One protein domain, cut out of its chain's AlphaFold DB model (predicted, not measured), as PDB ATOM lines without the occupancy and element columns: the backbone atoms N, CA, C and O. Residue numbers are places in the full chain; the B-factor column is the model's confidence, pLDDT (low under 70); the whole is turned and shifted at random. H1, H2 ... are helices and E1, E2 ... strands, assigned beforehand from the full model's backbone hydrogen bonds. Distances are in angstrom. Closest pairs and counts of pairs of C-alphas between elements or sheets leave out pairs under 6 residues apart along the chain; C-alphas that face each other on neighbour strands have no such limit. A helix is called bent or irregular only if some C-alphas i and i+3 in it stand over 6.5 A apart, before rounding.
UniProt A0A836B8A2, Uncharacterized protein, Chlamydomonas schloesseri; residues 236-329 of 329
ATOM      1  N   LEU A 236     217.545 287.644 198.145       96.81
ATOM      2  CA  LEU A 236     216.963 288.927 197.734       96.81
ATOM      3  C   LEU A 236     217.934 290.113 197.895       96.81
ATOM      4  O   LEU A 236     217.571 291.247 197.593       96.81
ATOM      5  N   ASN A 237     219.155 289.886 198.383       97.06
ATOM      6  CA  ASN A 237     220.075 290.936 198.830       97.06
ATOM      7  C   ASN A 237     221.347 291.040 197.971       97.06
ATOM      8  O   ASN A 237     222.466 291.159 198.476       97.06
ATOM      9  N   TRP A 238     221.196 290.989 196.655       97.38
ATOM     10  CA  TRP A 238     222.318 291.095 195.729       97.38
ATOM     11  C   TRP A 238     221.883 291.750 194.422       97.38
ATOM     12  O   TRP A 238     220.697 291.847 194.107       97.38
ATOM     13  N   ARG A 239     222.864 292.206 193.651       96.50
ATOM     14  CA  ARG A 239     222.679 292.626 192.262       96.50
ATOM     15  C   ARG A 239     223.888 292.247 191.432       96.50
ATOM     16  O   ARG A 239     224.990 292.112 191.967       96.50
ATOM     17  N   ARG A 240     223.701 292.197 190.115       96.50
ATOM     18  CA  ARG A 240     224.822 292.146 189.180       96.50
ATOM     19  C   ARG A 240     225.507 293.506 189.024       96.50
ATOM     20  O   ARG A 240     224.882 294.565 189.182       96.50
ATOM     21  N   LEU A 241     226.806 293.465 188.744       96.31
ATOM     22  CA  LEU A 241     227.583 294.603 188.257       96.31
ATOM     23  C   LEU A 241     227.292 294.813 186.771       96.31
ATOM     24  O   LEU A 241     226.859 295.899 186.396       96.31
ATOM     25  N   ASP A 242     227.438 293.751 185.979       96.69
ATOM     26  CA  ASP A 242     226.976 293.652 184.598       96.69
ATOM     27  C   ASP A 242     225.678 292.820 184.534       96.69
ATOM     28  O   ASP A 242     225.729 291.596 184.724       96.69
ATOM     29  N   PRO A 243     224.512 293.452 184.270       93.44
ATOM     30  CA  PRO A 243     223.228 292.762 184.137       93.44
ATOM     31  C   PRO A 243     223.160 291.756 182.981       93.44
ATOM     32  O   PRO A 243     222.295 290.885 183.012       93.44
ATOM     33  N   ALA A 244     224.027 291.866 181.969       94.31
ATOM     34  CA  ALA A 244     224.108 290.886 180.885       94.31
ATOM     35  C   ALA A 244     224.981 289.676 181.261       94.31
ATOM     36  O   ALA A 244     224.897 288.622 180.631       94.31
ATOM     37  N   GLY A 245     225.806 289.814 182.301       94.81
ATOM     38  CA  GLY A 245     226.688 288.765 182.787       94.81
ATOM     39  C   GLY A 245     225.992 287.723 183.675       94.81
ATOM     40  O   GLY A 245     224.871 287.931 184.161       94.81
ATOM     41  N   PRO A 246     226.672 286.594 183.946       95.31
ATOM     42  CA  PRO A 246     226.145 285.522 184.787       95.31
ATOM     43  C   PRO A 246     226.094 285.913 186.271       95.31
ATOM     44  O   PRO A 246     226.833 286.790 186.736       95.31
ATOM     45  N   VAL A 247     225.257 285.207 187.034       96.44
ATOM     46  CA  VAL A 247     225.232 285.279 188.501       96.44
ATOM     47  C   VAL A 247     226.411 284.480 189.057       96.44
ATOM     48  O   VAL A 247     226.323 283.274 189.254       96.44
ATOM     49  N   GLN A 248     227.547 285.146 189.261       95.62
ATOM     50  CA  GLN A 248     228.757 284.513 189.784       95.62
ATOM     51  C   GLN A 248     229.627 285.502 190.556       95.62
ATOM     52  O   GLN A 248     229.602 286.710 190.296       95.62
ATOM     53  N   LEU A 249     230.466 284.977 191.451       95.56
ATOM     54  CA  LEU A 249     231.479 285.764 192.157       95.56
ATOM     55  C   LEU A 249     232.329 286.590 191.180       95.56
ATOM     56  O   LEU A 249     232.865 286.062 190.208       95.56
ATOM     57  N   GLY A 250     232.482 287.882 191.474       94.56
ATOM     58  CA  GLY A 250     233.146 288.858 190.601       94.56
ATOM     59  C   GLY A 250     232.184 289.667 189.725       94.56
ATOM     60  O   GLY A 250     232.543 290.767 189.322       94.56
ATOM     61  N   ASN A 251     230.958 289.181 189.495       97.44
ATOM     62  CA  ASN A 251     229.891 289.938 188.831       97.44
ATOM     63  C   ASN A 251     228.711 290.271 189.761       97.44
ATOM     64  O   ASN A 251     227.747 290.890 189.328       97.44
ATOM     65  N   ILE A 252     228.754 289.877 191.033       97.44
ATOM     66  CA  ILE A 252     227.692 290.147 192.011       97.44
ATOM     67  C   ILE A 252     228.224 290.946 193.198       97.44
ATOM     68  O   ILE A 252     229.387 290.794 193.566       97.44
ATOM     69  N   VAL A 253     227.361 291.781 193.777       96.44
ATOM     70  CA  VAL A 253     227.615 292.567 194.998       96.44
ATOM     71  C   VAL A 253     226.381 292.580 195.894       96.44
ATOM     72  O   VAL A 253     225.257 292.443 195.396       96.44
ATOM     73  N   CYS A 254     226.581 292.746 197.202       96.12
ATOM     74  CA  CYS A 254     225.472 292.853 198.151       96.12
ATOM     75  C   CYS A 254     224.724 294.182 197.968       96.12
ATOM     76  O   CYS A 254     225.314 295.195 197.585       96.12
ATOM     77  N   LEU A 255     223.413 294.186 198.233       96.12
ATOM     78  CA  LEU A 255     222.647 295.437 198.292       96.12
ATOM     79  C   LEU A 255     222.820 296.115 199.653       96.12
ATOM     80  O   LEU A 255     223.092 297.311 199.704       96.12
ATOM     81  N   HIS A 256     222.705 295.339 200.733       95.19
ATOM     82  CA  HIS A 256     222.724 295.833 202.110       95.19
ATOM     83  C   HIS A 256     223.611 294.980 203.006       95.19
ATOM     84  O   HIS A 256     223.557 293.750 202.954       95.19
ATOM     85  N   ASN A 257     224.369 295.637 203.881       94.75
ATOM     86  CA  ASN A 257     225.245 295.021 204.879       94.75
ATOM     87  C   ASN A 257     224.852 295.513 206.285       94.75
ATOM     88  O   ASN A 257     224.230 296.565 206.414       94.75
ATOM     89  N   PHE A 258     225.204 294.774 207.338       94.12
ATOM     90  CA  PHE A 258     225.022 295.229 208.720       94.12
ATOM     91  C   PHE A 258     226.213 296.037 209.216       94.12
ATOM     92  O   PHE A 258     226.019 297.094 209.804       94.12
ATOM     93  N   LEU A 259     227.433 295.545 208.988       88.88
ATOM     94  CA  LEU A 259     228.677 296.198 209.417       88.88
ATOM     95  C   LEU A 259     229.488 296.711 208.227       88.88
ATOM     96  O   LEU A 259     230.356 297.561 208.387       88.88
ATOM     97  N   GLY A 260     229.196 296.224 207.017       84.12
ATOM     98  CA  GLY A 260     229.815 296.731 205.790       84.12
ATOM     99  C   GLY A 260     231.234 296.219 205.545       84.12
ATOM    100  O   GLY A 260     231.925 296.745 204.677       84.12
ATOM    101  N   GLY A 261     231.672 295.201 206.289       86.00
ATOM    102  CA  GLY A 261     232.985 294.590 206.111       86.00
ATOM    103  C   GLY A 261     233.058 293.695 204.864       86.00
ATOM    104  O   GLY A 261     232.063 293.048 204.516       86.00
ATOM    105  N   PRO A 262     234.239 293.583 204.222       87.56
ATOM    106  CA  PRO A 262     234.441 292.713 203.057       87.56
ATOM    107  C   PRO A 262     234.142 291.236 203.359       87.56
ATOM    108  O   PRO A 262     233.796 290.475 202.458       87.56
ATOM    109  N   ASP A 263     234.241 290.843 204.625       88.81
ATOM    110  CA  ASP A 263     233.999 289.485 205.103       88.81
ATOM    111  C   ASP A 263     232.514 289.140 205.088       88.81
ATOM    112  O   ASP A 263     232.135 288.044 204.681       88.81
ATOM    113  N   GLU A 264     231.678 290.102 205.481       91.31
ATOM    114  CA  GLU A 264     230.222 289.979 205.496       91.31
ATOM    115  C   GLU A 264     229.677 289.886 204.065       91.31
ATOM    116  O   GLU A 264     228.755 289.123 203.779       91.31
ATOM    117  N   GLU A 265     230.243 290.672 203.150       91.62
ATOM    118  CA  GLU A 265     229.903 290.609 201.732       91.62
ATOM    119  C   GLU A 265     230.373 289.287 201.111       91.62
ATOM    120  O   GLU A 265     229.579 288.577 200.494       91.62
ATOM    121  N   TRP A 266     231.626 288.884 201.342       93.38
ATOM    122  CA  TRP A 266     232.155 287.626 200.810       93.38
ATOM    123  C   TRP A 266     231.370 286.410 201.300       93.38
ATOM    124  O   TRP A 266     231.005 285.551 200.494       93.38
ATOM    125  N   PHE A 267     231.056 286.360 202.600       92.00
ATOM    126  CA  PHE A 267     230.268 285.286 203.196       92.00
ATOM    127  C   PHE A 267     228.937 285.094 202.466       92.00
ATOM    128  O   PHE A 267     228.555 283.963 202.172       92.00
ATOM    129  N   ARG A 268     228.255 286.181 202.101       93.69
ATOM    130  CA  ARG A 268     226.951 286.120 201.428       93.69
ATOM    131  C   ARG A 268     227.054 285.809 199.944       93.69
ATOM    132  O   ARG A 268     226.356 284.925 199.453       93.69
ATOM    133  N   LEU A 269     227.947 286.485 199.223       96.19
ATOM    134  CA  LEU A 269     228.068 286.311 197.772       96.19
ATOM    135  C   LEU A 269     228.540 284.906 197.385       96.19
ATOM    136  O   LEU A 269     228.142 284.399 196.338       96.19
ATOM    137  N   VAL A 270     229.337 284.250 198.237       96.12
ATOM    138  CA  VAL A 270     229.708 282.838 198.053       96.12
ATOM    139  C   VAL A 270     228.463 281.947 198.008       96.12
ATOM    140  O   VAL A 270     228.386 281.069 197.155       96.12
ATOM    141  N   HIS A 271     227.467 282.194 198.863       96.06
ATOM    142  CA  HIS A 271     226.226 281.416 198.869       96.06
ATOM    143  C   HIS A 271     225.368 281.703 197.633       96.06
ATOM    144  O   HIS A 271     224.879 280.768 197.012       96.06
ATOM    145  N   VAL A 272     225.257 282.965 197.206       97.38
ATOM    146  CA  VAL A 272     224.524 283.324 195.976       97.38
ATOM    147  C   VAL A 272     225.119 282.629 194.737       97.38
ATOM    148  O   VAL A 272     224.377 282.093 193.918       97.38
ATOM    149  N   ASP A 273     226.449 282.576 194.613       97.62
ATOM    150  CA  ASP A 273     227.131 281.842 193.530       97.62
ATOM    151  C   ASP A 273     226.920 280.317 193.634       97.62
ATOM    152  O   ASP A 273     226.767 279.643 192.617       97.62
ATOM    153  N   ILE A 274     226.854 279.756 194.849       97.62
ATOM    154  CA  ILE A 274     226.511 278.336 195.058       97.62
ATOM    155  C   ILE A 274     225.098 278.029 194.549       97.62
ATOM    156  O   ILE A 274     224.928 277.035 193.842       97.62
ATOM    157  N   GLU A 275     224.110 278.877 194.840       97.25
ATOM    158  CA  GLU A 275     222.725 278.676 194.382       97.25
ATOM    159  C   GLU A 275     222.616 278.671 192.852       97.25
ATOM    160  O   GLU A 275     221.992 277.779 192.274       97.25
ATOM    161  N   ALA A 276     223.287 279.612 192.178       96.62
ATOM    162  CA  ALA A 276     223.337 279.643 190.717       96.62
ATOM    163  C   ALA A 276     223.985 278.367 190.148       96.62
ATOM    164  O   ALA A 276     223.465 277.743 189.221       96.62
ATOM    165  N   ARG A 277     225.090 277.906 190.751       96.62
ATOM    166  CA  ARG A 277     225.792 276.671 190.345       96.62
ATOM    167  C   ARG A 277     224.985 275.402 190.580       96.62
ATOM    168  O   ARG A 277     225.185 274.427 189.858       96.62
ATOM    169  N   ALA A 278     224.092 275.399 191.567       96.56
ATOM    170  CA  ALA A 278     223.164 274.300 191.810       96.56
ATOM    171  C   ALA A 278     222.103 274.180 190.702       96.56
ATOM    172  O   ALA A 278     221.556 273.093 190.494       96.56
ATOM    173  N   GLY A 279     221.830 275.271 189.977       95.25
ATOM    174  CA  GLY A 279     220.755 275.388 188.992       95.25
ATOM    175  C   GLY A 279     220.624 274.206 188.032       95.25
ATOM    176  O   GLY A 279     219.552 273.593 187.992       95.25
ATOM    177  N   PRO A 280     221.681 273.805 187.298       94.44
ATOM    178  CA  PRO A 280     221.588 272.710 186.335       94.44
ATOM    179  C   PRO A 280     221.226 271.365 186.979       94.44
ATOM    180  O   PRO A 280     220.535 270.556 186.357       94.44
ATOM    181  N   ALA A 281     221.665 271.127 188.221       95.44
ATOM    182  CA  ALA A 281     221.319 269.920 188.960       95.44
ATOM    183  C   ALA A 281     219.845 269.931 189.361       95.44
ATOM    184  O   ALA A 281     219.118 269.005 189.005       95.44
ATOM    185  N   VAL A 282     219.393 270.985 190.048       94.88
ATOM    186  CA  VAL A 282     218.029 271.058 190.597       94.88
ATOM    187  C   VAL A 282     216.987 271.087 189.474       94.88
ATOM    188  O   VAL A 282     216.050 270.289 189.487       94.88
ATOM    189  N   ALA A 283     217.192 271.907 188.437       93.50
ATOM    190  CA  ALA A 283     216.301 271.970 187.273       93.50
ATOM    191  C   ALA A 283     216.278 270.658 186.455       93.50
ATOM    192  O   ALA A 283     215.363 270.411 185.661       93.50
ATOM    193  N   GLY A 284     217.296 269.807 186.618       93.12
ATOM    194  CA  GLY A 284     217.413 268.509 185.960       93.12
ATOM    195  C   GLY A 284     216.703 267.356 186.677       93.12
ATOM    196  O   GLY A 284     216.454 266.332 186.036       93.12
ATOM    197  N   LEU A 285     216.353 267.503 187.962       94.44
ATOM    198  CA  LEU A 285     215.884 266.395 188.808       94.44
ATOM    199  C   LEU A 285     214.586 265.752 188.312       94.44
ATOM    200  O   LEU A 285     214.498 264.528 188.265       94.44
ATOM    201  N   ALA A 286     213.597 266.544 187.887       94.00
ATOM    202  CA  ALA A 286     212.330 266.003 187.385       94.00
ATOM    203  C   ALA A 286     212.542 265.122 186.141       94.00
ATOM    204  O   ALA A 286     212.008 264.018 186.043       94.00
ATOM    205  N   ARG A 287     213.400 265.568 185.217       94.06
ATOM    206  CA  ARG A 287     213.735 264.803 184.010       94.06
ATOM    207  C   ARG A 287     214.599 263.574 184.315       94.06
ATOM    208  O   ARG A 287     214.540 262.597 183.577       94.06
ATOM    209  N   LEU A 288     215.403 263.617 185.381       96.62
ATOM    210  CA  LEU A 288     216.144 262.453 185.878       96.62
ATOM    211  C   LEU A 288     215.188 261.380 186.404       96.62
ATOM    212  O   LEU A 288     215.335 260.219 186.041       96.62
ATOM    213  N   GLN A 289     214.181 261.771 187.189       97.56
ATOM    214  CA  GLN A 289     213.152 260.845 187.672       97.56
ATOM    215  C   GLN A 289     212.345 260.235 186.519       97.56
ATOM    216  O   GLN A 289     212.101 259.032 186.517       97.56
ATOM    217  N   GLN A 290     211.980 261.036 185.512       97.56
ATOM    218  CA  GLN A 290     211.282 260.546 184.316       97.56
ATOM    219  C   GLN A 290     212.111 259.521 183.535       97.56
ATOM    220  O   GLN A 290     211.588 258.468 183.187       97.56
ATOM    221  N   ALA A 291     213.400 259.797 183.303       97.75
ATOM    222  CA  ALA A 291     214.294 258.860 182.625       97.75
ATOM    223  C   ALA A 291     214.428 257.538 183.398       97.75
ATOM    224  O   ALA A 291     214.365 256.468 182.804       97.75
ATOM    225  N   ALA A 292     214.535 257.607 184.730       97.81
ATOM    226  CA  ALA A 292     214.574 256.417 185.577       97.81
ATOM    227  C   ALA A 292     213.267 255.610 185.504       97.81
ATOM    228  O   ALA A 292     213.307 254.388 185.411       97.81
ATOM    229  N   ALA A 293     212.110 256.279 185.493       98.31
ATOM    230  CA  ALA A 293     210.810 255.622 185.354       98.31
ATOM    231  C   ALA A 293     210.608 254.952 183.980       98.31
ATOM    232  O   ALA A 293     209.796 254.040 183.860       98.31
ATOM    233  N   GLN A 294     211.331 255.408 182.956       98.19
ATOM    234  CA  GLN A 294     211.296 254.874 181.590       98.19
ATOM    235  C   GLN A 294     212.387 253.827 181.321       98.19
ATOM    236  O   GLN A 294     212.500 253.366 180.189       98.19
ATOM    237  N   ASP A 295     213.188 253.470 182.332       97.62
ATOM    238  CA  ASP A 295     214.360 252.592 182.201       97.62
ATOM    239  C   ASP A 295     215.382 253.082 181.144       97.62
ATOM    240  O   ASP A 295     216.124 252.315 180.530       97.62
ATOM    241  N   ASP A 296     215.450 254.403 180.930       98.25
ATOM    242  CA  ASP A 296     216.399 255.048 180.015       98.25
ATOM    243  C   ASP A 296     217.743 255.280 180.724       98.25
ATOM    244  O   ASP A 296     218.072 256.382 181.191       98.25
ATOM    245  N   ALA A 297     218.528 254.206 180.831       98.12
ATOM    246  CA  ALA A 297     219.833 254.226 181.488       98.12
ATOM    247  C   ALA A 297     220.813 255.279 180.912       98.12
ATOM    248  O   ALA A 297     221.454 255.974 181.711       98.12
ATOM    249  N   PRO A 298     220.934 255.474 179.578       98.19
ATOM    250  CA  PRO A 298     221.752 256.549 179.014       98.19
ATOM    251  C   PRO A 298     221.364 257.950 179.510       98.19
ATOM    252  O   PRO A 298     222.238 258.716 179.935       98.19
ATOM    253  N   SER A 299     220.069 258.290 179.517       96.94
ATOM    254  CA  SER A 299     219.606 259.597 180.007       96.94
ATOM    255  C   SER A 299     219.818 259.768 181.508       96.94
ATOM    256  O   SER A 299     220.177 260.862 181.957       96.94
ATOM    257  N   VAL A 300     219.627 258.707 182.297       98.19
ATOM    258  CA  VAL A 300     219.924 258.716 183.737       98.19
ATOM    259  C   VAL A 300     221.400 259.032 183.972       98.19
ATOM    260  O   VAL A 300     221.718 259.957 184.725       98.19
ATOM    261  N   LEU A 301     222.307 258.329 183.286       97.75
ATOM    262  CA  LEU A 301     223.748 258.525 183.429       97.75
ATOM    263  C   LEU A 301     224.169 259.957 183.065       97.75
ATOM    264  O   LEU A 301     224.888 260.603 183.831       97.75
ATOM    265  N   ALA A 302     223.678 260.485 181.940       95.62
ATOM    266  CA  ALA A 302     223.980 261.849 181.504       95.62
ATOM    267  C   ALA A 302     223.537 262.903 182.536       95.62
ATOM    268  O   ALA A 302     224.248 263.873 182.812       95.62
ATOM    269  N   ARG A 303     222.372 262.704 183.160       95.69
ATOM    270  CA  ARG A 303     221.837 263.624 184.172       95.69
ATOM    271  C   ARG A 303     222.569 263.518 185.507       95.69
ATOM    272  O   ARG A 303     222.865 264.553 186.097       95.69
ATOM    273  N   LEU A 304     222.932 262.315 185.951       97.62
ATOM    274  CA  LEU A 304     223.786 262.132 187.132       97.62
ATOM    275  C   LEU A 304     225.165 262.775 186.937       97.62
ATOM    276  O   LEU A 304     225.706 263.375 187.866       97.62
ATOM    277  N   HIS A 305     225.707 262.723 185.719       96.81
ATOM    278  CA  HIS A 305     226.936 263.434 185.383       96.81
ATOM    279  C   HIS A 305     226.770 264.960 185.507       96.81
ATOM    280  O   HIS A 305     227.612 265.614 186.121       96.81
ATOM    281  N   SER A 306     225.660 265.525 185.016       94.81
ATOM    282  CA  SER A 306     225.332 266.951 185.206       94.81
ATOM    283  C   SER A 306     225.242 267.337 186.692       94.81
ATOM    284  O   SER A 306     225.832 268.331 187.116       94.81
ATOM    285  N   VAL A 307     224.586 266.506 187.511       97.19
ATOM    286  CA  VAL A 307     224.506 266.702 188.969       97.19
ATOM    287  C   VAL A 307     225.899 266.689 189.607       97.19
ATOM    288  O   VAL A 307     226.218 267.564 190.410       97.19
ATOM    289  N   SER A 308     226.757 265.742 189.219       97.94
ATOM    290  CA  SER A 308     228.143 265.661 189.697       97.94
ATOM    291  C   SER A 308     228.956 266.913 189.341       97.94
ATOM    292  O   SER A 308     229.667 267.444 190.196       97.94
ATOM    293  N   ILE A 309     228.818 267.434 188.114       97.69
ATOM    294  CA  ILE A 309     229.466 268.687 187.693       97.69
ATOM    295  C   ILE A 309     229.012 269.854 188.575       97.69
ATOM    296  O   ILE A 309     229.857 270.589 189.090       97.69
ATOM    297  N   ALA A 310     227.703 270.013 188.784       97.12
ATOM    298  CA  ALA A 310     227.157 271.084 189.615       97.12
ATOM    299  C   ALA A 310     227.650 270.992 191.070       97.12
ATOM    300  O   ALA A 310     228.122 271.985 191.621       97.12
ATOM    301  N   LEU A 311     227.638 269.792 191.670       97.50
ATOM    302  CA  LEU A 311     228.147 269.548 193.027       97.50
ATOM    303  C   LEU A 311     229.626 269.928 193.168       97.50
ATOM    304  O   LEU A 311     229.997 270.628 194.110       97.50
ATOM    305  N   ARG A 312     230.469 269.533 192.206       97.88
ATOM    306  CA  ARG A 312     231.888 269.930 192.175       97.88
ATOM    307  C   ARG A 312     232.050 271.441 192.007       97.88
ATOM    308  O   ARG A 312     232.918 272.039 192.640       97.88
ATOM    309  N   GLY A 313     231.201 272.067 191.191       96.38
ATOM    310  CA  GLY A 313     231.150 273.518 191.023       96.38
ATOM    311  C   GLY A 313     230.837 274.246 192.331       96.38
ATOM    312  O   GLY A 313     231.560 275.170 192.698       96.38
ATOM    313  N   MET A 314     229.811 273.800 193.062       97.31
ATOM    314  CA  MET A 314     229.456 274.340 194.378       97.31
ATOM    315  C   MET A 314     230.585 274.142 195.397       97.31
ATOM    316  O   MET A 314     230.938 275.082 196.106       97.31
ATOM    317  N   GLN A 315     231.205 272.957 195.436       96.12
ATOM    318  CA  GLN A 315     232.338 272.672 196.323       96.12
ATOM    319  C   GLN A 315     233.537 273.587 196.034       96.12
ATOM    320  O   GLN A 315     234.182 274.075 196.964       96.12
ATOM    321  N   SER A 316     233.823 273.844 194.755       95.38
ATOM    322  CA  SER A 316     234.874 274.774 194.337       95.38
ATOM    323  C   SER A 316     234.599 276.188 194.854       95.38
ATOM    324  O   SER A 316     235.477 276.799 195.463       95.38
ATOM    325  N   THR A 317     233.363 276.683 194.715       95.12
ATOM    326  CA  THR A 317     232.968 277.989 195.262       95.12
ATOM    327  C   THR A 317     233.046 278.026 196.786       95.12
ATOM    328  O   THR A 317     233.639 278.955 197.332       95.12
ATOM    329  N   LEU A 318     232.543 277.004 197.482       94.12
ATOM    330  CA  LEU A 318     232.594 276.936 198.945       94.12
ATOM    331  C   LEU A 318     234.037 276.926 199.472       94.12
ATOM    332  O   LEU A 318     234.345 277.588 200.461       94.12
ATOM    333  N   SER A 319     234.955 276.258 198.770       92.25
ATOM    334  CA  SER A 319     236.380 276.211 199.135       92.25
ATOM    335  C   SER A 319     237.053 277.594 199.108       92.25
ATOM    336  O   SER A 319     238.068 277.813 199.771       92.25
ATOM    337  N   ARG A 320     236.467 278.572 198.402       89.56
ATOM    338  CA  ARG A 320     236.939 279.968 198.387       89.56
ATOM    339  C   ARG A 320     236.599 280.734 199.667       89.56
ATOM    340  O   ARG A 320     237.084 281.854 199.831       89.56
ATOM    341  N   MET A 321     235.799 280.162 200.568       85.44
ATOM    342  CA  MET A 321     235.457 280.779 201.851       85.44
ATOM    343  C   MET A 321     236.673 280.867 202.790       85.44
ATOM    344  O   MET A 321     236.864 281.893 203.429       85.44
ATOM    345  N   GLY A 322     237.530 279.836 202.823       69.81
ATOM    346  CA  GLY A 322     238.734 279.802 203.673       69.81
ATOM    347  C   GLY A 322     240.037 280.250 202.993       69.81
ATOM    348  O   GLY A 322     241.034 280.485 203.670       69.81
ATOM    349  N   GLY A 323     240.061 280.351 201.659       55.88
ATOM    350  CA  GLY A 323     241.297 280.559 200.885       55.88
ATOM    351  C   GLY A 323     241.804 282.004 200.824       55.88
ATOM    352  O   GLY A 323     242.966 282.247 200.502       55.88
ATOM    353  N   LEU A 324     240.961 282.980 201.146       48.69
ATOM    354  CA  LEU A 324     241.364 284.374 201.272       48.69
ATOM    355  C   LEU A 324     241.343 284.716 202.756       48.69
ATOM    356  O   LEU A 324     240.352 284.456 203.426       48.69
ATOM    357  N   ARG A 325     242.410 285.356 203.255       51.50
ATOM    358  CA  ARG A 325     242.450 286.096 204.532       51.50
ATOM    359  C   ARG A 325     241.459 287.280 204.523       51.50
ATOM    360  O   ARG A 325     241.855 288.407 204.787       51.50
ATOM    361  N   ARG A 326     240.230 287.043 204.070       53.62
ATOM    362  CA  ARG A 326     239.108 287.967 204.063       53.62
ATOM    363  C   ARG A 326     238.325 287.631 205.317       53.62
ATOM    364  O   ARG A 326     238.705 288.193 206.319       53.62
ATOM    365  N   CYS A 327     237.490 286.594 205.357       49.25
ATOM    366  CA  CYS A 327     236.729 286.221 206.560       49.25
ATOM    367  C   CYS A 327     237.602 285.862 207.791       49.25
ATOM    368  O   CYS A 327     237.935 284.692 207.995       49.25
ATOM    369  N   ARG A 328     237.945 286.847 208.634       50.25
ATOM    370  CA  ARG A 328     238.385 286.633 210.024       50.25
ATOM    371  C   ARG A 328     237.242 287.063 210.934       50.25
ATOM    372  O   ARG A 328     236.946 288.248 211.029       50.25
ATOM    373  N   TRP A 329     236.624 286.079 211.574       42.50
ATOM    374  CA  TRP A 329     235.654 286.286 212.645       42.50
ATOM    375  C   TRP A 329     236.366 286.543 213.970       42.50
ATOM    376  O   TRP A 329     237.411 285.886 214.198       42.50
TER     377      TRP A 329
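What this domain is: This is residues 236 to 329 of the 329 residues of an uncharacterized protein of Chlamydomonas schloesseri (UniProt A0A836B8A2). Two long helices, H1 and H3, lie side by side and run opposite ways, with the shorter H2 carrying on beyond the end of H1 and folding back into H3. A small hairpin of two strands, E1 and E2, sits beside residues 264 to 273 of H1. The printed part has 94 residues, in the order E1, E2, H1, H2, H3; the sheet E1 - E2 is antiparallel and the class is mostly helix. The whole is loose, with a radius of gyration of the C-alphas of 16.7 A, and elongated, spanning 53 by 27 by 19 A.

Where its parts are: E1, residues 238 to 240, begins at C-alpha 238 (222.318, 291.095, 195.729), and E2 is residues 252 to 254; each is 7.1 A long. H1, residues 262 to 282, is 29.9 A long and irregular: C-alphas 277 and 280 are 7.0 A apart. H2, residues 285 to 293, is 12.4 A long. H3, residues 297 to 323, is 39.1 A long and ends at C-alpha 323 (241.297, 280.559, 200.885).

How they stand to each other: E1 and E2 form a hairpin at 149 degrees, with N 239 and O 253 within hydrogen-bond range at 3.0 A. The closest C-alphas of E2 and H1, Cys 254 and Glu 265, are 6.1 A apart. H1 touches H3, closest at the C-alphas of Ala 281 and Val 307, 4.5 A, at a shallow tilt of 4 degrees, opposite ways. H1 and H2 meet only through their link. H2 and H3 form a helical hairpin at a shallow tilt of 30 degrees; H3 touches H2 with residues 297 to 304 alone, closest at the C-alphas of Leu 288 and Val 300, 5.7 A. Both strands are apart from H2 and H3. Each O i to N i+4 pair is within hydrogen-bond range in H2, against 14 of 17 in H1 and 19 of 23 in H3.

The domain as a whole: The C-alphas farthest apart, of Leu 259 and Asp 295, are 53.4 A apart. The printed part has no cut, and the link from E1 to E2 is long. Mean pLDDT of the printed part is 91.7, with residues 322 to 329 under 70.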